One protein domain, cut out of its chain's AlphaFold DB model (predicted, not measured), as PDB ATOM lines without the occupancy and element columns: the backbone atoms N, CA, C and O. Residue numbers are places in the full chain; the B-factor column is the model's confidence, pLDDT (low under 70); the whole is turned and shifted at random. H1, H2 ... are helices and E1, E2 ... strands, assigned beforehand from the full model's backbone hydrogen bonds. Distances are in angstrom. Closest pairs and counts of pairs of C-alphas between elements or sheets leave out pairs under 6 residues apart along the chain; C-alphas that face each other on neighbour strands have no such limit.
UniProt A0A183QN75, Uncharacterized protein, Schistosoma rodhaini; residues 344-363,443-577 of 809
ATOM      1  N   ILE A 344      43.699  45.387  84.639       36.91
ATOM      2  CA  ILE A 344      44.985  44.708  84.886       36.91
ATOM      3  C   ILE A 344      44.850  43.674  86.016       36.91
ATOM      4  O   ILE A 344      45.291  42.534  85.876       36.91
ATOM      5  N   GLN A 345      44.179  44.018  87.118       36.25
ATOM      6  CA  GLN A 345      43.925  43.089  88.225       36.25
ATOM      7  C   GLN A 345      42.933  41.975  87.862       36.25
ATOM      8  O   GLN A 345      43.000  40.886  88.436       36.25
ATOM      9  N   SER A 346      42.024  42.211  86.914       39.50
ATOM     10  CA  SER A 346      41.191  41.169  86.309       39.50
ATOM     11  C   SER A 346      42.044  40.237  85.445       39.50
ATOM     12  O   SER A 346      42.023  39.026  85.660       39.50
ATOM     13  N   ALA A 347      42.880  40.792  84.559       30.34
ATOM     14  CA  ALA A 347      43.790  40.039  83.699       30.34
ATOM     15  C   ALA A 347      44.737  39.142  84.512       30.34
ATOM     16  O   ALA A 347      44.758  37.939  84.283       30.34
ATOM     17  N   ILE A 348      45.416  39.665  85.541       36.16
ATOM     18  CA  ILE A 348      46.311  38.880  86.418       36.16
ATOM     19  C   ILE A 348      45.570  37.708  87.092       36.16
ATOM     20  O   ILE A 348      46.119  36.612  87.225       36.16
ATOM     21  N   LYS A 349      44.297  37.889  87.476       39.28
ATOM     22  CA  LYS A 349      43.457  36.809  88.032       39.28
ATOM     23  C   LYS A 349      43.050  35.779  86.971       39.28
ATOM     24  O   LYS A 349      42.884  34.609  87.314       39.28
ATOM     25  N   GLN A 350      42.930  36.178  85.703       33.28
ATOM     26  CA  GLN A 350      42.753  35.254  84.579       33.28
ATOM     27  C   GLN A 350      44.054  34.493  84.279       33.28
ATOM     28  O   GLN A 350      44.002  33.272  84.162       33.28
ATOM     29  N   THR A 351      45.226  35.143  84.283       31.95
ATOM     30  CA  THR A 351      46.530  34.464  84.139       31.95
ATOM     31  C   THR A 351      46.738  33.428  85.241       31.95
ATOM     32  O   THR A 351      47.093  32.288  84.955       31.95
ATOM     33  N   LYS A 352      46.404  33.768  86.496       38.34
ATOM     34  CA  LYS A 352      46.446  32.828  87.628       38.34
ATOM     35  C   LYS A 352      45.541  31.609  87.418       38.34
ATOM     36  O   LYS A 352      45.909  30.498  87.792       38.34
ATOM     37  N   LEU A 353      44.370  31.795  86.803       39.97
ATOM     38  CA  LEU A 353      43.472  30.696  86.444       39.97
ATOM     39  C   LEU A 353      44.033  29.848  85.291       39.97
ATOM     40  O   LEU A 353      43.870  28.631  85.329       39.97
ATOM     41  N   VAL A 354      44.719  30.453  84.316       35.59
ATOM     42  CA  VAL A 354      45.412  29.749  83.221       35.59
ATOM     43  C   VAL A 354      46.587  28.909  83.746       35.59
ATOM     44  O   VAL A 354      46.729  27.761  83.333       35.59
ATOM     45  N   GLU A 355      47.367  29.398  84.714       40.34
ATOM     46  CA  GLU A 355      48.401  28.604  85.407       40.34
ATOM     47  C   GLU A 355      47.801  27.372  86.112       40.34
ATOM     48  O   GLU A 355      48.232  26.236  85.890       40.34
ATOM     49  N   ASP A 356      46.755  27.577  86.919       43.38
ATOM     50  CA  ASP A 356      46.075  26.515  87.676       43.38
ATOM     51  C   ASP A 356      45.405  25.480  86.741       43.38
ATOM     52  O   ASP A 356      45.328  24.285  87.039       43.38
ATOM     53  N   PHE A 357      44.946  25.935  85.574       38.47
ATOM     54  CA  PHE A 357      44.393  25.142  84.475       38.47
ATOM     55  C   PHE A 357      45.479  24.329  83.757       38.47
ATOM     56  O   PHE A 357      45.278  23.138  83.526       38.47
ATOM     57  N   ILE A 358      46.647  24.916  83.463       41.03
ATOM     58  CA  ILE A 358      47.801  24.212  82.875       41.03
ATOM     59  C   ILE A 358      48.312  23.133  83.837       41.03
ATOM     60  O   ILE A 358      48.564  22.011  83.403       41.03
ATOM     61  N   SER A 359      48.370  23.419  85.140       44.31
ATOM     62  CA  SER A 359      48.728  22.438  86.174       44.31
ATOM     63  C   SER A 359      47.754  21.249  86.204       44.31
ATOM     64  O   SER A 359      48.170  20.087  86.156       44.31
ATOM     65  N   VAL A 360      46.436  21.500  86.158       42.69
ATOM     66  CA  VAL A 360      45.448  20.410  86.026       42.69
ATOM     67  C   VAL A 360      45.565  19.693  84.680       42.69
ATOM     68  O   VAL A 360      45.407  18.475  84.648       42.69
ATOM     69  N   ARG A 361      45.886  20.386  83.583       42.53
ATOM     70  CA  ARG A 361      46.083  19.779  82.257       42.53
ATOM     71  C   ARG A 361      47.297  18.849  82.235       42.53
ATOM     72  O   ARG A 361      47.186  17.737  81.725       42.53
ATOM     73  N   GLN A 362      48.411  19.239  82.857       42.25
ATOM     74  CA  GLN A 362      49.581  18.381  83.073       42.25
ATOM     75  C   GLN A 362      49.221  17.173  83.949       42.25
ATOM     76  O   GLN A 362      49.489  16.034  83.567       42.25
ATOM     77  N   GLN A 363      48.526  17.381  85.071       44.09
ATOM     78  CA  GLN A 363      48.099  16.284  85.943       44.09
ATOM     79  C   GLN A 363      47.105  15.332  85.247       44.09
ATOM     80  O   GLN A 363      47.171  14.117  85.449       44.09
ATOM     81  N   VAL A 443      23.803  16.587  52.635       80.19
ATOM     82  CA  VAL A 443      24.246  16.423  54.024       80.19
ATOM     83  C   VAL A 443      23.341  17.237  54.952       80.19
ATOM     84  O   VAL A 443      23.203  18.448  54.791       80.19
ATOM     85  N   GLU A 444      22.741  16.580  55.947       79.38
ATOM     86  CA  GLU A 444      21.926  17.243  56.970       79.38
ATOM     87  C   GLU A 444      22.784  18.220  57.793       79.38
ATOM     88  O   GLU A 444      23.756  17.828  58.442       79.38
ATOM     89  N   CYS A 445      22.415  19.504  57.782       72.94
ATOM     90  CA  CYS A 445      23.030  20.501  58.647       72.94
ATOM     91  C   CYS A 445      22.454  20.369  60.064       72.94
ATOM     92  O   CYS A 445      21.255  20.552  60.269       72.94
ATOM     93  N   ILE A 446      23.306  20.046  61.039       76.50
ATOM     94  CA  ILE A 446      22.920  19.857  62.442       76.50
ATOM     95  C   ILE A 446      23.520  20.993  63.268       76.50
ATOM     96  O   ILE A 446      24.739  21.053  63.419       76.50
ATOM     97  N   ASP A 447      22.674  21.839  63.866       77.19
ATOM     98  CA  ASP A 447      23.120  22.985  64.677       77.19
ATOM     99  C   ASP A 447      24.116  22.584  65.779       77.19
ATOM    100  O   ASP A 447      25.112  23.258  66.019       77.19
ATOM    101  N   ASN A 448      23.823  21.497  66.499       78.88
ATOM    102  CA  ASN A 448      24.513  21.130  67.733       78.88
ATOM    103  C   ASN A 448      24.995  19.676  67.680       78.88
ATOM    104  O   ASN A 448      24.218  18.739  67.882       78.88
ATOM    105  N   PHE A 449      26.297  19.488  67.465       80.12
ATOM    106  CA  PHE A 449      26.938  18.177  67.360       80.12
ATOM    107  C   PHE A 449      27.805  17.878  68.591       80.12
ATOM    108  O   PHE A 449      28.443  18.766  69.148       80.12
ATOM    109  N   THR A 450      27.862  16.619  69.045       82.38
ATOM    110  CA  THR A 450      28.725  16.221  70.175       82.38
ATOM    111  C   THR A 450      29.908  15.386  69.693       82.38
ATOM    112  O   THR A 450      29.801  14.169  69.545       82.38
ATOM    113  N   TYR A 451      31.063  16.026  69.508       77.81
ATOM    114  CA  TYR A 451      32.303  15.365  69.105       77.81
ATOM    115  C   TYR A 451      33.172  15.027  70.324       77.81
ATOM    116  O   TYR A 451      33.473  15.889  71.147       77.81
ATOM    117  N   LEU A 452      33.556  13.752  70.478       78.69
ATOM    118  CA  LEU A 452      34.378  13.243  71.597       78.69
ATOM    119  C   LEU A 452      33.889  13.677  73.005       78.69
ATOM    120  O   LEU A 452      34.673  13.817  73.950       78.69
ATOM    121  N   GLY A 453      32.574  13.883  73.152       77.00
ATOM    122  CA  GLY A 453      31.911  14.314  74.391       77.00
ATOM    123  C   GLY A 453      31.879  15.830  74.641       77.00
ATOM    124  O   GLY A 453      31.312  16.251  75.657       77.00
ATOM    125  N   SER A 454      32.465  16.630  73.746       78.81
ATOM    126  CA  SER A 454      32.377  18.096  73.713       78.81
ATOM    127  C   SER A 454      31.274  18.551  72.765       78.81
ATOM    128  O   SER A 454      31.115  17.975  71.690       78.81
ATOM    129  N   LEU A 455      30.510  19.570  73.157       81.56
ATOM    130  CA  LEU A 455      29.519  20.190  72.283       81.56
ATOM    131  C   LEU A 455      30.197  21.145  71.285       81.56
ATOM    132  O   LEU A 455      31.044  21.948  71.670       81.56
ATOM    133  N   ILE A 456      29.800  21.048  70.020       81.00
ATOM    134  CA  ILE A 456      30.104  21.987  68.941       81.00
ATOM    135  C   ILE A 456      28.766  22.597  68.511       81.00
ATOM    136  O   ILE A 456      27.843  21.866  68.154       81.00
ATOM    137  N   SER A 457      28.679  23.922  68.578       77.75
ATOM    138  CA  SER A 457      27.500  24.732  68.242       77.75
ATOM    139  C   SER A 457      27.850  25.653  67.064       77.75
ATOM    140  O   SER A 457      29.026  26.005  66.915       77.75
ATOM    141  N   PRO A 458      26.886  26.089  66.233       70.50
ATOM    142  CA  PRO A 458      27.187  26.603  64.896       70.50
ATOM    143  C   PRO A 458      27.769  28.022  64.961       70.50
ATOM    144  O   PRO A 458      28.636  28.391  64.180       70.50
ATOM    145  N   ASN A 459      27.393  28.769  66.000       67.75
ATOM    146  CA  ASN A 459      27.910  30.094  66.342       67.75
ATOM    147  C   ASN A 459      29.368  30.068  66.864       67.75
ATOM    148  O   ASN A 459      29.874  31.100  67.301       67.75
ATOM    149  N   MET A 460      30.003  28.888  66.960       63.94
ATOM    150  CA  MET A 460      31.314  28.637  67.591       63.94
ATOM    151  C   MET A 460      31.460  29.158  69.042       63.94
ATOM    152  O   MET A 460      32.566  29.265  69.576       63.94
ATOM    153  N   LEU A 461      30.346  29.462  69.721       69.94
ATOM    154  CA  LEU A 461      30.337  30.019  71.073       69.94
ATOM    155  C   LEU A 461      30.606  28.940  72.130       69.94
ATOM    156  O   LEU A 461      29.748  28.125  72.461       69.94
ATOM    157  N   MET A 462      31.789  29.001  72.740       79.44
ATOM    158  CA  MET A 462      32.217  28.061  73.786       79.44
ATOM    159  C   MET A 462      31.351  28.112  75.057       79.44
ATOM    160  O   MET A 462      31.356  27.160  75.835       79.44
ATOM    161  N   SER A 463      30.578  29.184  75.265       81.19
ATOM    162  CA  SER A 463      29.680  29.369  76.412       81.19
ATOM    163  C   SER A 463      28.678  28.221  76.607       81.19
ATOM    164  O   SER A 463      28.365  27.880  77.753       81.19
ATOM    165  N   ASP A 464      28.209  27.590  75.526       82.38
ATOM    166  CA  ASP A 464      27.280  26.457  75.601       82.38
ATOM    167  C   ASP A 464      27.990  25.180  76.071       82.38
ATOM    168  O   ASP A 464      27.547  24.539  77.026       82.38
ATOM    169  N   GLU A 465      29.158  24.858  75.507       83.75
ATOM    170  CA  GLU A 465      29.988  23.729  75.953       83.75
ATOM    171  C   GLU A 465      30.458  23.895  77.409       83.75
ATOM    172  O   GLU A 465      30.367  22.954  78.204       83.75
ATOM    173  N   ILE A 466      30.877  25.102  77.799       85.12
ATOM    174  CA  ILE A 466      31.228  25.458  79.183       85.12
ATOM    175  C   ILE A 466      30.026  25.238  80.110       85.12
ATOM    176  O   ILE A 466      30.166  24.657  81.193       85.12
ATOM    177  N   SER A 467      28.824  25.610  79.663       86.62
ATOM    178  CA  SER A 467      27.580  25.336  80.386       86.62
ATOM    179  C   SER A 467      27.302  23.832  80.496       86.62
ATOM    180  O   SER A 467      26.934  23.369  81.584       86.62
ATOM    181  N   THR A 468      27.567  23.025  79.455       87.19
ATOM    182  CA  THR A 468      27.467  21.558  79.579       87.19
ATOM    183  C   THR A 468      28.496  21.000  80.562       87.19
ATOM    184  O   THR A 468      28.146  20.124  81.355       87.19
ATOM    185  N   ARG A 469      29.739  21.509  80.602       88.69
ATOM    186  CA  ARG A 469      30.754  21.067  81.580       88.69
ATOM    187  C   ARG A 469      30.388  21.433  83.006       88.69
ATOM    188  O   ARG A 469      30.558  20.591  83.887       88.69
ATOM    189  N   ILE A 470      29.820  22.610  83.249       86.38
ATOM    190  CA  ILE A 470      29.287  22.987  84.565       86.38
ATOM    191  C   ILE A 470      28.177  22.008  84.992       86.38
ATOM    192  O   ILE A 470      28.208  21.494  86.110       86.38
ATOM    193  N   GLN A 471      27.250  21.647  84.097       87.44
ATOM    194  CA  GLN A 471      26.210  20.647  84.391       87.44
ATOM    195  C   GLN A 471      26.787  19.234  84.630       87.44
ATOM    196  O   GLN A 471      26.472  18.608  85.646       87.44
ATOM    197  N   LYS A 472      27.689  18.757  83.758       86.75
ATOM    198  CA  LYS A 472      28.419  17.477  83.891       86.75
ATOM    199  C   LYS A 472      29.185  17.415  85.229       86.75
ATOM    200  O   LYS A 472      29.161  16.391  85.908       86.75
ATOM    201  N   THR A 473      29.787  18.527  85.659       86.31
ATOM    202  CA  THR A 473      30.518  18.673  86.936       86.31
ATOM    203  C   THR A 473      29.586  18.610  88.145       86.31
ATOM    204  O   THR A 473      29.847  17.858  89.088       86.31
ATOM    205  N   ARG A 474      28.461  19.340  88.109       84.62
ATOM    206  CA  ARG A 474      27.414  19.297  89.146       84.62
ATOM    207  C   ARG A 474      26.866  17.871  89.317       84.62
ATOM    208  O   ARG A 474      26.722  17.408  90.450       84.62
ATOM    209  N   LEU A 475      26.656  17.144  88.216       85.31
ATOM    210  CA  LEU A 475      26.249  15.735  88.227       85.31
ATOM    211  C   LEU A 475      27.338  14.807  88.799       85.31
ATOM    212  O   LEU A 475      27.040  13.991  89.670       85.31
ATOM    213  N   ALA A 476      28.601  14.953  88.387       83.19
ATOM    214  CA  ALA A 476      29.716  14.167  88.929       83.19
ATOM    215  C   ALA A 476      29.867  14.350  90.453       83.19
ATOM    216  O   ALA A 476      29.990  13.374  91.200       83.19
ATOM    217  N   PHE A 477      29.761  15.592  90.942       82.75
ATOM    218  CA  PHE A 477      29.765  15.892  92.374       82.75
ATOM    219  C   PHE A 477      28.552  15.285  93.102       82.75
ATOM    220  O   PHE A 477      28.703  14.750  94.205       82.75
ATOM    221  N   ALA A 478      27.361  15.318  92.495       80.25
ATOM    222  CA  ALA A 478      26.150  14.712  93.051       80.25
ATOM    223  C   ALA A 478      26.239  13.176  93.130       80.25
ATOM    224  O   ALA A 478      25.857  12.594  94.147       80.25
ATOM    225  N   ASN A 479      26.819  12.515  92.128       83.88
ATOM    226  CA  ASN A 479      27.004  11.059  92.119       83.88
ATOM    227  C   ASN A 479      27.973  10.602  93.231       83.88
ATOM    228  O   ASN A 479      27.796   9.545  93.837       83.88
ATOM    229  N   LEU A 480      28.930  11.451  93.620       84.31
ATOM    230  CA  LEU A 480      29.830  11.217  94.757       84.31
ATOM    231  C   LEU A 480      29.213  11.541  96.142       84.31
ATOM    232  O   LEU A 480      29.882  11.402  97.169       84.31
ATOM    233  N   ARG A 481      27.910  11.863  96.240       82.56
ATOM    234  CA  ARG A 481      27.188  12.161  97.506       82.56
ATOM    235  C   ARG A 481      27.319  11.080  98.588       82.56
ATOM    236  O   ARG A 481      27.104  11.363  99.768       82.56
ATOM    237  N   HIS A 482      27.650   9.843  98.228       81.69
ATOM    238  CA  HIS A 482      27.936   8.745  99.161       81.69
ATOM    239  C   HIS A 482      29.314   8.924  99.822       81.69
ATOM    240  O   HIS A 482      29.412   8.934 101.051       81.69
ATOM    241  N   LEU A 483      30.347   9.179  99.011       82.88
ATOM    242  CA  LEU A 483      31.716   9.483  99.436       82.88
ATOM    243  C   LEU A 483      31.760  10.720 100.343       82.88
ATOM    244  O   LEU A 483      32.365  10.691 101.414       82.88
ATOM    245  N   TRP A 484      31.053  11.790  99.969       83.38
ATOM    246  CA  TRP A 484      30.996  13.007 100.781       83.38
ATOM    247  C   TRP A 484      30.371  12.740 102.163       83.38
ATOM    248  O   TRP A 484      30.864  13.251 103.172       83.38
ATOM    249  N   ARG A 485      29.304  11.923 102.239       80.81
ATOM    250  CA  ARG A 485      28.598  11.564 103.490       80.81
ATOM    251  C   ARG A 485      29.399  10.661 104.439       80.81
ATOM    252  O   ARG A 485      29.196  10.783 105.643       80.81
ATOM    253  N   ARG A 486      30.291   9.796 103.943       78.88
ATOM    254  CA  ARG A 486      31.145   8.921 104.774       78.88
ATOM    255  C   ARG A 486      32.060   9.742 105.695       78.88
ATOM    256  O   ARG A 486      32.886  10.505 105.198       78.88
ATOM    257  N   ARG A 487      31.913   9.637 107.023       79.81
ATOM    258  CA  ARG A 487      32.746  10.380 108.005       79.81
ATOM    259  C   ARG A 487      34.152   9.792 108.166       79.81
ATOM    260  O   ARG A 487      35.087  10.503 108.507       79.81
ATOM    261  N   ASP A 488      34.260   8.493 107.926       81.25
ATOM    262  CA  ASP A 488      35.447   7.643 108.010       81.25
ATOM    263  C   ASP A 488      36.531   7.999 106.976       81.25
ATOM    264  O   ASP A 488      37.711   7.732 107.186       81.25
ATOM    265  N   ILE A 489      36.157   8.669 105.882       77.56
ATOM    266  CA  ILE A 489      37.095   9.125 104.852       77.56
ATOM    267  C   ILE A 489      37.622  10.520 105.216       77.56
ATOM    268  O   ILE A 489      36.858  11.491 105.256       77.56
ATOM    269  N   ARG A 490      38.943  10.627 105.438       75.94
ATOM    270  CA  ARG A 490      39.642  11.888 105.759       75.94
ATOM    271  C   ARG A 490      39.370  12.968 104.704       75.94
ATOM    272  O   ARG A 490      39.375  12.695 103.505       75.94
ATOM    273  N   LEU A 491      39.224  14.215 105.154       72.44
ATOM    274  CA  LEU A 491      38.992  15.387 104.299       72.44
ATOM    275  C   LEU A 491      40.047  15.534 103.185       72.44
ATOM    276  O   LEU A 491      39.691  15.730 102.031       72.44
ATOM    277  N   SER A 492      41.330  15.325 103.492       61.16
ATOM    278  CA  SER A 492      42.424  15.370 102.505       61.16
ATOM    279  C   SER A 492      42.343  14.287 101.418       61.16
ATOM    280  O   SER A 492      42.942  14.428 100.354       61.16
ATOM    281  N   ILE A 493      41.594  13.204 101.643       72.00
ATOM    282  CA  ILE A 493      41.285  12.214 100.604       72.00
ATOM    283  C   ILE A 493      40.113  12.718  99.751       72.00
ATOM    284  O   ILE A 493      40.173  12.616  98.530       72.00
ATOM    285  N   LYS A 494      39.091  13.334 100.361       77.38
ATOM    286  CA  LYS A 494      37.951  13.930  99.641       77.38
ATOM    287  C   LYS A 494      38.376  15.065  98.712       77.38
ATOM    288  O   LYS A 494      38.010  15.015  97.545       77.38
ATOM    289  N   GLY A 495      39.219  15.987  99.179       70.56
ATOM    290  CA  GLY A 495      39.790  17.051  98.343       70.56
ATOM    291  C   GLY A 495      40.590  16.502  97.154       70.56
ATOM    292  O   GLY A 495      40.408  16.953  96.027       70.56
ATOM    293  N   ARG A 496      41.396  15.445  97.356       74.62
ATOM    294  CA  ARG A 496      42.089  14.766  96.242       74.62
ATOM    295  C   ARG A 496      41.122  14.108  95.253       74.62
ATOM    296  O   ARG A 496      41.340  14.223  94.053       74.62
ATOM    297  N   VAL A 497      40.038  13.477  95.717       78.19
ATOM    298  CA  VAL A 497      39.004  12.917  94.822       78.19
ATOM    299  C   VAL A 497      38.227  14.018  94.090       78.19
ATOM    300  O   VAL A 497      37.941  13.863  92.908       78.19
ATOM    301  N   TYR A 498      37.938  15.149  94.736       79.44
ATOM    302  CA  TYR A 498      37.349  16.319  94.081       79.44
ATOM    303  C   TYR A 498      38.253  16.838  92.950       79.44
ATOM    304  O   TYR A 498      37.798  16.972  91.812       79.44
ATOM    305  N   CYS A 499      39.549  17.032  93.213       72.69
ATOM    306  CA  CYS A 499      40.508  17.441  92.184       72.69
ATOM    307  C   CYS A 499      40.650  16.405  91.054       72.69
ATOM    308  O   CYS A 499      40.739  16.793  89.894       72.69
ATOM    309  N   ALA A 500      40.639  15.105  91.363       75.88
ATOM    310  CA  ALA A 500      40.851  14.043  90.376       75.88
ATOM    311  C   ALA A 500      39.608  13.676  89.540       75.88
ATOM    312  O   ALA A 500      39.768  13.238  88.402       75.88
ATOM    313  N   ALA A 501      38.392  13.826  90.082       81.31
ATOM    314  CA  ALA A 501      37.156  13.304  89.476       81.31
ATOM    315  C   ALA A 501      36.021  14.332  89.292       81.31
ATOM    316  O   ALA A 501      35.012  14.005  88.672       81.31
ATOM    317  N   VAL A 502      36.149  15.551  89.830       81.06
ATOM    318  CA  VAL A 502      35.157  16.633  89.655       81.06
ATOM    319  C   VAL A 502      35.786  17.814  88.918       81.06
ATOM    320  O   VAL A 502      35.278  18.221  87.877       81.06
ATOM    321  N   ARG A 503      36.946  18.310  89.376       81.44
ATOM    322  CA  ARG A 503      37.683  19.399  88.705       81.44
ATOM    323  C   ARG A 503      38.113  19.019  87.276       81.44
ATOM    324  O   ARG A 503      38.087  19.864  86.391       81.44
ATOM    325  N   THR A 504      38.429  17.748  87.038       81.62
ATOM    326  CA  THR A 504      38.745  17.181  85.711       81.62
ATOM    327  C   THR A 504      37.550  17.091  84.759       81.62
ATOM    328  O   THR A 504      37.750  17.099  83.550       81.62
ATOM    329  N   VAL A 505      36.314  17.029  85.267       86.06
ATOM    330  CA  VAL A 505      35.094  17.050  84.434       86.06
ATOM    331  C   VAL A 505      34.771  18.474  83.979       86.06
ATOM    332  O   VAL A 505      34.286  18.661  82.864       86.06
ATOM    333  N   LEU A 506      35.087  19.471  84.814       85.25
ATOM    334  CA  LEU A 506      34.978  20.891  84.477       85.25
ATOM    335  C   LEU A 506      36.045  21.320  83.458       85.25
ATOM    336  O   LEU A 506      35.763  22.130  82.586       85.25
ATOM    337  N   LEU A 507      37.254  20.761  83.573       83.81
ATOM    338  CA  LEU A 507      38.435  21.088  82.767       83.81
ATOM    339  C   LEU A 507      38.760  19.985  81.739       83.81
ATOM    340  O   LEU A 507      39.892  19.510  81.653       83.81
ATOM    341  N   TYR A 508      37.754  19.549  80.974       83.19
ATOM    342  CA  TYR A 508      37.925  18.660  79.816       83.19
ATOM    343  C   TYR A 508      37.596  19.424  78.538       83.19
ATOM    344  O   TYR A 508      36.509  19.995  78.447       83.19
ATOM    345  N   GLY A 509      38.479  19.372  77.534       75.06
ATOM    346  CA  GLY A 509      38.275  20.068  76.256       75.06
ATOM    347  C   GLY A 509      38.412  21.585  76.389       75.06
ATOM    348  O   GLY A 509      38.140  22.324  75.449       75.06
ATOM    349  N   CYS A 510      38.841  22.055  77.561       78.69
ATOM    350  CA  CYS A 510      38.978  23.466  77.857       78.69
ATOM    351  C   CYS A 510      40.183  24.088  77.152       78.69
ATOM    352  O   CYS A 510      40.201  25.284  76.898       78.69
ATOM    353  N   GLU A 511      41.158  23.267  76.760       73.44
ATOM    354  CA  GLU A 511      42.284  23.672  75.916       73.44
ATOM    355  C   GLU A 511      41.909  24.203  74.526       73.44
ATOM    356  O   GLU A 511      42.750  24.819  73.880       73.44
ATOM    357  N   THR A 512      40.674  23.973  74.077       72.38
ATOM    358  CA  THR A 512      40.119  24.495  72.820       72.38
ATOM    359  C   THR A 512      39.070  25.592  73.050       72.38
ATOM    360  O   THR A 512      38.313  25.914  72.141       72.38
ATOM    361  N   TRP A 513      38.984  26.166  74.259       81.94
ATOM    362  CA  TRP A 513      38.022  27.229  74.570       81.94
ATOM    363  C   TRP A 513      38.592  28.633  74.361       81.94
ATOM    364  O   TRP A 513      39.387  29.122  75.164       81.94
ATOM    365  N   SER A 514      38.064  29.333  73.360       75.88
ATOM    366  CA  SER A 514      38.116  30.797  73.263       75.88
ATOM    367  C   SER A 514      37.254  31.426  74.370       75.88
ATOM    368  O   SER A 514      36.063  31.679  74.184       75.88
ATOM    369  N   LEU A 515      37.838  31.613  75.557       76.75
ATOM    370  CA  LEU A 515      37.152  32.128  76.747       76.75
ATOM    371  C   LEU A 515      36.847  33.629  76.643       76.75
ATOM    372  O   LEU A 515      37.760  34.437  76.482       76.75
ATOM    373  N   LYS A 516      35.586  34.024  76.862       78.00
ATOM    374  CA  LYS A 516      35.235  35.428  77.132       78.00
ATOM    375  C   LYS A 516      35.359  35.727  78.634       78.00
ATOM    376  O   LYS A 516      35.394  34.825  79.480       78.00
ATOM    377  N   VAL A 517      35.398  37.013  78.992       73.75
ATOM    378  CA  VAL A 517      35.481  37.472  80.399       73.75
ATOM    379  C   VAL A 517      34.322  36.913  81.238       73.75
ATOM    380  O   VAL A 517      34.529  36.454  82.362       73.75
ATOM    381  N   GLU A 518      33.120  36.882  80.664       75.94
ATOM    382  CA  GLU A 518      31.905  36.339  81.282       75.94
ATOM    383  C   GLU A 518      31.965  34.811  81.482       75.94
ATOM    384  O   GLU A 518      31.572  34.310  82.535       75.94
ATOM    385  N   ASP A 519      32.533  34.053  80.539       75.38
ATOM    386  CA  ASP A 519      32.725  32.605  80.712       75.38
ATOM    387  C   ASP A 519      33.712  32.315  81.850       75.38
ATOM    388  O   ASP A 519      33.467  31.468  82.714       75.38
ATOM    389  N   THR A 520      34.807  33.080  81.910       74.75
ATOM    390  CA  THR A 520      35.805  32.970  82.982       74.75
ATOM    391  C   THR A 520      35.213  33.345  84.345       74.75
ATOM    392  O   THR A 520      35.476  32.658  85.337       74.75
ATOM    393  N   ARG A 521      34.345  34.369  84.405       78.38
ATOM    394  CA  ARG A 521      33.557  34.707  85.601       78.38
ATOM    395  C   ARG A 521      32.696  33.522  86.048       78.38
ATOM    396  O   ARG A 521      32.781  33.146  87.215       78.38
ATOM    397  N   ARG A 522      31.928  32.900  85.146       75.25
ATOM    398  CA  ARG A 522      31.057  31.743  85.452       75.25
ATOM    399  C   ARG A 522      31.843  30.540  85.977       75.25
ATOM    400  O   ARG A 522      31.425  29.900  86.943       75.25
ATOM    401  N   ILE A 523      33.006  30.252  85.386       78.75
ATOM    402  CA  ILE A 523      33.906  29.179  85.839       78.75
ATOM    403  C   ILE A 523      34.447  29.483  87.248       78.75
ATOM    404  O   ILE A 523      34.401  28.611  88.120       78.75
ATOM    405  N   LEU A 524      34.912  30.712  87.502       76.75
ATOM    406  CA  LEU A 524      35.390  31.155  88.820       76.75
ATOM    407  C   LEU A 524      34.293  31.106  89.887       76.75
ATOM    408  O   LEU A 524      34.532  30.635  90.999       76.75
ATOM    409  N   GLU A 525      33.096  31.584  89.559       79.38
ATOM    410  CA  GLU A 525      31.932  31.582  90.440       79.38
ATOM    411  C   GLU A 525      31.562  30.151  90.845       79.38
ATOM    412  O   GLU A 525      31.514  29.849  92.040       79.38
ATOM    413  N   HIS A 526      31.451  29.225  89.886       73.69
ATOM    414  CA  HIS A 526      31.133  27.833  90.202       73.69
ATOM    415  C   HIS A 526      32.243  27.119  91.003       73.69
ATOM    416  O   HIS A 526      31.952  26.321  91.899       73.69
ATOM    417  N   GLN A 527      33.523  27.436  90.766       71.88
ATOM    418  CA  GLN A 527      34.618  26.932  91.608       71.88
ATOM    419  C   GLN A 527      34.532  27.459  93.053       71.88
ATOM    420  O   GLN A 527      34.772  26.697  93.998       71.88
ATOM    421  N   ARG A 528      34.143  28.729  93.251       74.56
ATOM    422  CA  ARG A 528      33.900  29.313  94.584       74.56
ATOM    423  C   ARG A 528      32.700  28.662  95.276       74.56
ATOM    424  O   ARG A 528      32.822  28.330  96.455       74.56
ATOM    425  N   GLU A 529      31.591  28.419  94.568       73.62
ATOM    426  CA  GLU A 529      30.424  27.688  95.100       73.62
ATOM    427  C   GLU A 529      30.842  26.328  95.682       73.62
ATOM    428  O   GLU A 529      30.552  26.020  96.842       73.62
ATOM    429  N   LEU A 530      31.554  25.522  94.887       67.81
ATOM    430  CA  LEU A 530      31.967  24.168  95.264       67.81
ATOM    431  C   LEU A 530      32.934  24.171  96.459       67.81
ATOM    432  O   LEU A 530      32.756  23.380  97.390       67.81
ATOM    433  N   LYS A 531      33.899  25.104  96.493       67.44
ATOM    434  CA  LYS A 531      34.819  25.274  97.630       67.44
ATOM    435  C   LYS A 531      34.079  25.702  98.904       67.44
ATOM    436  O   LYS A 531      34.242  25.076  99.952       67.44
ATOM    437  N   ALA A 532      33.199  26.700  98.815       70.75
ATOM    438  CA  ALA A 532      32.415  27.191  99.949       70.75
ATOM    439  C   ALA A 532      31.446  26.129 100.505       70.75
ATOM    440  O   ALA A 532      31.188  26.092 101.712       70.75
ATOM    441  N   LEU A 533      30.925  25.236  99.655       66.44
ATOM    442  CA  LEU A 533      30.137  24.077 100.082       66.44
ATOM    443  C   LEU A 533      30.978  23.061 100.868       66.44
ATOM    444  O   LEU A 533      30.480  22.516 101.857       66.44
ATOM    445  N   GLU A 534      32.240  22.821 100.497       64.38
ATOM    446  CA  GLU A 534      33.133  21.969 101.290       64.38
ATOM    447  C   GLU A 534      33.522  22.636 102.623       64.38
ATOM    448  O   GLU A 534      33.448  21.992 103.670       64.38
ATOM    449  N   GLU A 535      33.828  23.934 102.644       69.94
ATOM    450  CA  GLU A 535      34.154  24.675 103.875       69.94
ATOM    451  C   GLU A 535      32.980  24.744 104.872       69.94
ATOM    452  O   GLU A 535      33.145  24.440 106.059       69.94
ATOM    453  N   LYS A 536      31.762  25.070 104.410       70.19
ATOM    454  CA  LYS A 536      30.543  25.046 105.249       70.19
ATOM    455  C   LYS A 536      30.310  23.654 105.850       70.19
ATOM    456  O   LYS A 536      29.928  23.524 107.015       70.19
ATOM    457  N   ARG A 537      30.598  22.603 105.079       63.66
ATOM    458  CA  ARG A 537      30.486  21.197 105.489       63.66
ATOM    459  C   ARG A 537      31.548  20.786 106.515       63.66
ATOM    460  O   ARG A 537      31.223  20.021 107.421       63.66
ATOM    461  N   GLN A 538      32.774  21.302 106.416       65.88
ATOM    462  CA  GLN A 538      33.815  21.125 107.437       65.88
ATOM    463  C   GLN A 538      33.394  21.754 108.773       65.88
ATOM    464  O   GLN A 538      33.422  21.080 109.803       65.88
ATOM    465  N   LYS A 539      32.931  23.014 108.744       70.88
ATOM    466  CA  LYS A 539      32.461  23.745 109.936       70.88
ATOM    467  C   LYS A 539      31.301  23.014 110.630       70.88
ATOM    468  O   LYS A 539      31.328  22.841 111.848       70.88
ATOM    469  N   PHE A 540      30.334  22.499 109.865       64.44
ATOM    470  CA  PHE A 540      29.230  21.696 110.406       64.44
ATOM    471  C   PHE A 540      29.697  20.385 111.067       64.44
ATOM    472  O   PHE A 540      29.230  20.043 112.152       64.44
ATOM    473  N   GLU A 541      30.633  19.654 110.454       66.56
ATOM    474  CA  GLU A 541      31.144  18.394 111.014       66.56
ATOM    475  C   GLU A 541      31.966  18.624 112.299       66.56
ATOM    476  O   GLU A 541      31.888  17.824 113.232       66.56
ATOM    477  N   ALA A 542      32.697  19.742 112.394       75.56
ATOM    478  CA  ALA A 542      33.403  20.150 113.610       75.56
ATOM    479  C   ALA A 542      32.432  20.488 114.760       75.56
ATOM    480  O   ALA A 542      32.557  19.931 115.853       75.56
ATOM    481  N   LEU A 543      31.413  21.320 114.498       80.69
ATOM    482  CA  LEU A 543      30.342  21.623 115.463       80.69
ATOM    483  C   LEU A 543      29.628  20.351 115.936       80.69
ATOM    484  O   LEU A 543      29.333  20.195 117.122       80.69
ATOM    485  N   LYS A 544      29.391  19.405 115.022       76.81
ATOM    486  CA  LYS A 544      28.743  18.137 115.351       76.81
ATOM    487  C   LYS A 544      29.592  17.265 116.281       76.81
ATOM    488  O   LYS A 544      29.044  16.728 117.238       76.81
ATOM    489  N   LYS A 545      30.912  17.183 116.072       82.00
ATOM    490  CA  LYS A 545      31.825  16.513 117.020       82.00
ATOM    491  C   LYS A 545      31.811  17.172 118.402       82.00
ATOM    492  O   LYS A 545      31.765  16.471 119.407       82.00
ATOM    493  N   GLN A 546      31.795  18.506 118.460       86.38
ATOM    494  CA  GLN A 546      31.717  19.245 119.727       86.38
ATOM    495  C   GLN A 546      30.408  18.950 120.487       86.38
ATOM    496  O   GLN A 546      30.415  18.825 121.711       86.38
ATOM    497  N   ALA A 547      29.286  18.801 119.774       81.25
ATOM    498  CA  ALA A 547      28.009  18.395 120.360       81.25
ATOM    499  C   ALA A 547      28.005  16.923 120.821       81.25
ATOM    500  O   ALA A 547      27.501  16.626 121.904       81.25
ATOM    501  N   GLU A 548      28.594  16.016 120.034       88.12
ATOM    502  CA  GLU A 548      28.734  14.590 120.368       88.12
ATOM    503  C   GLU A 548      29.570  14.390 121.653       88.12
ATOM    504  O   GLU A 548      29.147  13.650 122.544       88.12
ATOM    505  N   GLU A 549      30.681  15.117 121.824       92.06
ATOM    506  CA  GLU A 549      31.514  15.024 123.037       92.06
ATOM    507  C   GLU A 549      30.874  15.716 124.258       92.06
ATOM    508  O   GLU A 549      30.898  15.172 125.362       92.06
ATOM    509  N   ARG A 550      30.191  16.861 124.082       88.62
ATOM    510  CA  ARG A 550      29.391  17.481 125.164       88.62
ATOM    511  C   ARG A 550      28.304  16.534 125.689       88.62
ATOM    512  O   ARG A 550      28.096  16.453 126.898       88.62
ATOM    513  N   ALA A 551      27.644  15.784 124.804       87.25
ATOM    514  CA  ALA A 551      26.656  14.778 125.194       87.25
ATOM    515  C   ALA A 551      27.286  13.588 125.946       87.25
ATOM    516  O   ALA A 551      26.683  13.069 126.889       87.25
ATOM    517  N   ARG A 552      28.510  13.180 125.577       94.62
ATOM    518  CA  ARG A 552      29.278  12.144 126.284       94.62
ATOM    519  C   ARG A 552      29.623  12.568 127.713       94.62
ATOM    520  O   ARG A 552      29.306  11.828 128.642       94.62
ATOM    521  N   LEU A 553      30.202  13.758 127.889       94.25
ATOM    522  CA  LEU A 553      30.572  14.297 129.204       94.25
ATOM    523  C   LEU A 553      29.348  14.455 130.119       94.25
ATOM    524  O   LEU A 553      29.390  14.057 131.283       94.25
ATOM    525  N   LEU A 554      28.224  14.949 129.584       92.56
ATOM    526  CA  LEU A 554      26.965  15.043 130.330       92.56
ATOM    527  C   LEU A 554      26.455  13.663 130.776       92.56
ATOM    528  O   LEU A 554      26.032  13.505 131.922       92.56
ATOM    529  N   LYS A 555      26.517  12.650 129.899       91.25
ATOM    530  CA  LYS A 555      26.130  11.275 130.244       91.25
ATOM    531  C   LYS A 555      27.021  10.704 131.348       91.25
ATOM    532  O   LYS A 555      26.506  10.097 132.281       91.25
ATOM    533  N   GLU A 556      28.332  10.916 131.273       94.38
ATOM    534  CA  GLU A 556      29.255  10.449 132.308       94.38
ATOM    535  C   GLU A 556      28.994  11.133 133.658       94.38
ATOM    536  O   GLU A 556      28.902  10.458 134.681       94.38
ATOM    537  N   HIS A 557      28.783  12.452 133.665       91.56
ATOM    538  CA  HIS A 557      28.444  13.201 134.876       91.56
ATOM    539  C   HIS A 557      27.136  12.709 135.524       91.56
ATOM    540  O   HIS A 557      27.041  12.617 136.750       91.56
ATOM    541  N   LEU A 558      26.132  12.339 134.720       92.38
ATOM    542  CA  LEU A 558      24.888  11.738 135.211       92.38
ATOM    543  C   LEU A 558      25.111  10.351 135.839       92.38
ATOM    544  O   LEU A 558      24.547  10.074 136.895       92.38
ATOM    545  N   GLU A 559      25.956   9.495 135.257       92.25
ATOM    546  CA  GLU A 559      26.287   8.197 135.866       92.25
ATOM    547  C   GLU A 559      27.147   8.340 137.136       92.25
ATOM    548  O   GLU A 559      26.954   7.584 138.089       92.25
ATOM    549  N   ARG A 560      28.042   9.339 137.212       89.75
ATOM    550  CA  ARG A 560      28.764   9.680 138.455       89.75
ATOM    551  C   ARG A 560      27.790  10.105 139.565       89.75
ATOM    552  O   ARG A 560      27.867   9.563 140.665       89.75
ATOM    553  N   ARG A 561      26.819  10.980 139.260       87.06
ATOM    554  CA  ARG A 561      25.763  11.412 140.203       87.06
ATOM    555  C   ARG A 561      24.937  10.230 140.726       87.06
ATOM    556  O   ARG A 561      24.806  10.096 141.936       87.06
ATOM    557  N   LYS A 562      24.475   9.325 139.851       90.88
ATOM    558  CA  LYS A 562      23.753   8.097 140.257       90.88
ATOM    559  C   LYS A 562      24.580   7.178 141.164       90.88
ATOM    560  O   LYS A 562      24.026   6.514 142.034       90.88
ATOM    561  N   LYS A 563      25.900   7.090 140.950       90.12
ATOM    562  CA  LYS A 563      26.792   6.307 141.821       90.12
ATOM    563  C   LYS A 563      26.904   6.936 143.211       90.12
ATOM    564  O   LYS A 563      26.758   6.215 144.188       90.12
ATOM    565  N   GLN A 564      27.094   8.254 143.296       83.38
ATOM    566  CA  GLN A 564      27.127   8.980 144.575       83.38
ATOM    567  C   GLN A 564      25.799   8.856 145.338       83.38
ATOM    568  O   GLN A 564      25.804   8.572 146.528       83.38
ATOM    569  N   GLU A 565      24.669   8.982 144.642       88.56
ATOM    570  CA  GLU A 565      23.319   8.818 145.202       88.56
ATOM    571  C   GLU A 565      23.099   7.410 145.789       88.56
ATOM    572  O   GLU A 565      22.570   7.273 146.891       88.56
ATOM    573  N   LYS A 566      23.602   6.360 145.122       87.88
ATOM    574  CA  LYS A 566      23.600   4.989 145.663       87.88
ATOM    575  C   LYS A 566      24.513   4.796 146.876       87.88
ATOM    576  O   LYS A 566      24.159   4.013 147.751       87.88
ATOM    577  N   VAL A 567      25.665   5.468 146.935       88.25
ATOM    578  CA  VAL A 567      26.549   5.426 148.116       88.25
ATOM    579  C   VAL A 567      25.856   6.088 149.308       88.25
ATOM    580  O   VAL A 567      25.724   5.446 150.345       88.25
ATOM    581  N   PHE A 568      25.279   7.279 149.120       85.94
ATOM    582  CA  PHE A 568      24.492   7.971 150.148       85.94
ATOM    583  C   PHE A 568      23.298   7.142 150.652       85.94
ATOM    584  O   PHE A 568      23.014   7.127 151.849       85.94
ATOM    585  N   GLU A 569      22.598   6.417 149.770       87.44
ATOM    586  CA  GLU A 569      21.551   5.479 150.197       87.44
ATOM    587  C   GLU A 569      22.088   4.342 151.076       87.44
ATOM    588  O   GLU A 569      21.432   3.968 152.048       87.44
ATOM    589  N   LEU A 570      23.243   3.767 150.730       85.81
ATOM    590  CA  LEU A 570      23.853   2.666 151.481       85.81
ATOM    591  C   LEU A 570      24.372   3.141 152.843       85.81
ATOM    592  O   LEU A 570      24.126   2.477 153.847       85.81
ATOM    593  N   GLU A 571      25.004   4.313 152.901       82.25
ATOM    594  CA  GLU A 571      25.444   4.949 154.146       82.25
ATOM    595  C   GLU A 571      24.255   5.259 155.062       82.25
ATOM    596  O   GLU A 571      24.270   4.883 156.234       82.25
ATOM    597  N   ARG A 572      23.170   5.833 154.520       81.50
ATOM    598  CA  ARG A 572      21.934   6.087 155.276       81.50
ATOM    599  C   ARG A 572      21.284   4.795 155.785       81.50
ATOM    600  O   ARG A 572      20.783   4.770 156.906       81.50
ATOM    601  N   LYS A 573      21.298   3.716 154.992       81.25
ATOM    602  CA  LYS A 573      20.800   2.390 155.405       81.25
ATOM    603  C   LYS A 573      21.665   1.778 156.513       81.25
ATOM    604  O   LYS A 573      21.113   1.242 157.465       81.25
ATOM    605  N   HIS A 574      22.989   1.920 156.440       80.12
ATOM    606  CA  HIS A 574      23.927   1.459 157.475       80.12
ATOM    607  C   HIS A 574      23.805   2.253 158.785       80.12
ATOM    608  O   HIS A 574      23.862   1.679 159.869       80.12
ATOM    609  N   GLN A 575      23.582   3.566 158.701       73.94
ATOM    610  CA  GLN A 575      23.286   4.412 159.863       73.94
ATOM    611  C   GLN A 575      21.952   4.023 160.516       73.94
ATOM    612  O   GLN A 575      21.904   3.844 161.729       73.94
ATOM    613  N   LEU A 576      20.892   3.823 159.724       66.62
ATOM    614  CA  LEU A 576      19.588   3.388 160.234       66.62
ATOM    615  C   LEU A 576      19.654   1.994 160.881       66.62
ATOM    616  O   LEU A 576      19.019   1.763 161.904       66.62
ATOM    617  N   PHE A 577      20.458   1.083 160.323       66.69
ATOM    618  CA  PHE A 577      20.710  -0.233 160.912       66.69
ATOM    619  C   PHE A 577      21.370  -0.112 162.296       66.69
ATOM    620  O   PHE A 577      20.851  -0.659 163.264       66.69
TER     621      PHE A 577
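What this domain is: This is residues 344 to 363 and 443 to 577 of the 809 residues of an uncharacterized protein of Schistosoma rodhaini (UniProt A0A183QN75). One very long helix, H6, runs out of a small, loose helical head, and its far part, residues 542 to 577, sticks out as a free arm, so that the whole spans 107 A along its longest axis where the body without the arm spans 55 A. In the head, H2 runs beside the first turns of H6, the chain folds back through H3, H4 and H5, a tiny hairpin of E1 and E2 sits by the start of H2, and H1 crosses near the base of H6 with few contacts. The printed part has 155 residues, with six named helices and two named strands in the order H1, E1, E2, H2, H3, H4, H5, H6; the sheet, E1 - E2, is antiparallel, and the class is mostly helix. The whole is extended, with a radius of gyration of the C-alphas of 27.7 A and spans of 107 by 42 by 25 A.

Where its parts are: H1, residues 344 to 363, begins with C-alpha 344 at (44.985, 44.708, 84.886) and is 28.6 A long. After the cut come E1, residues 449 to 451, and E2, residues 454 to 456. H2, residues 462 to 479, measures 25.5 A from its C-alpha 462 at (32.217, 28.061, 73.786). H3 is residues 481 to 485, H4 residues 491 to 501, 15.1 A long, and H5 residues 503 to 506. H6, residues 517 to 577, is 90.1 A long and ends with C-alpha 577 at (20.710, -0.233, 160.912).

How they stand to each other: H1 is close to H6 but not clearly touching, about perpendicular at 74 degrees; their closest C-alphas, of Gln 350 and Thr 520, are 7.5 A apart. E1 and E2 form a hairpin, with N 449 and O 456 within hydrogen-bond range at 2.9 A. The closest C-alphas of E2 and H2, of Leu 455 and Glu 465, are 5.1 A apart. H2 touches H6 with residues 463 to 470 alone, at a shallow tilt of 17 degrees, the same way; the closest C-alphas, of Ser 463 and Asp 519, are 6.2 A apart. H2 touches H5, closest at the C-alphas of Arg 469 and Leu 506, 5.1 A. H3 and H4 are close but not clearly touching, 7.1 A between the C-alphas of Trp 484 and Lys 494. H4 and H6 are near each other. Every O i to N i+4 pair is within hydrogen-bond range in H1, H2, H3 and H6; in H4 6 of 7 are, and H5 is too short for such a pair.

The domain as a whole: The C-alphas of Val 443 and Phe 577, the two farthest apart, are 108.2 A apart. Residues 364 to 442 are not printed, and C-alphas 363 and 443 are 39.8 A apart across this cut. Of the links printed whole, none is long. The mean pLDDT of the printed part is 74.3; 35 residues are under 70, among them residues 344 to 363.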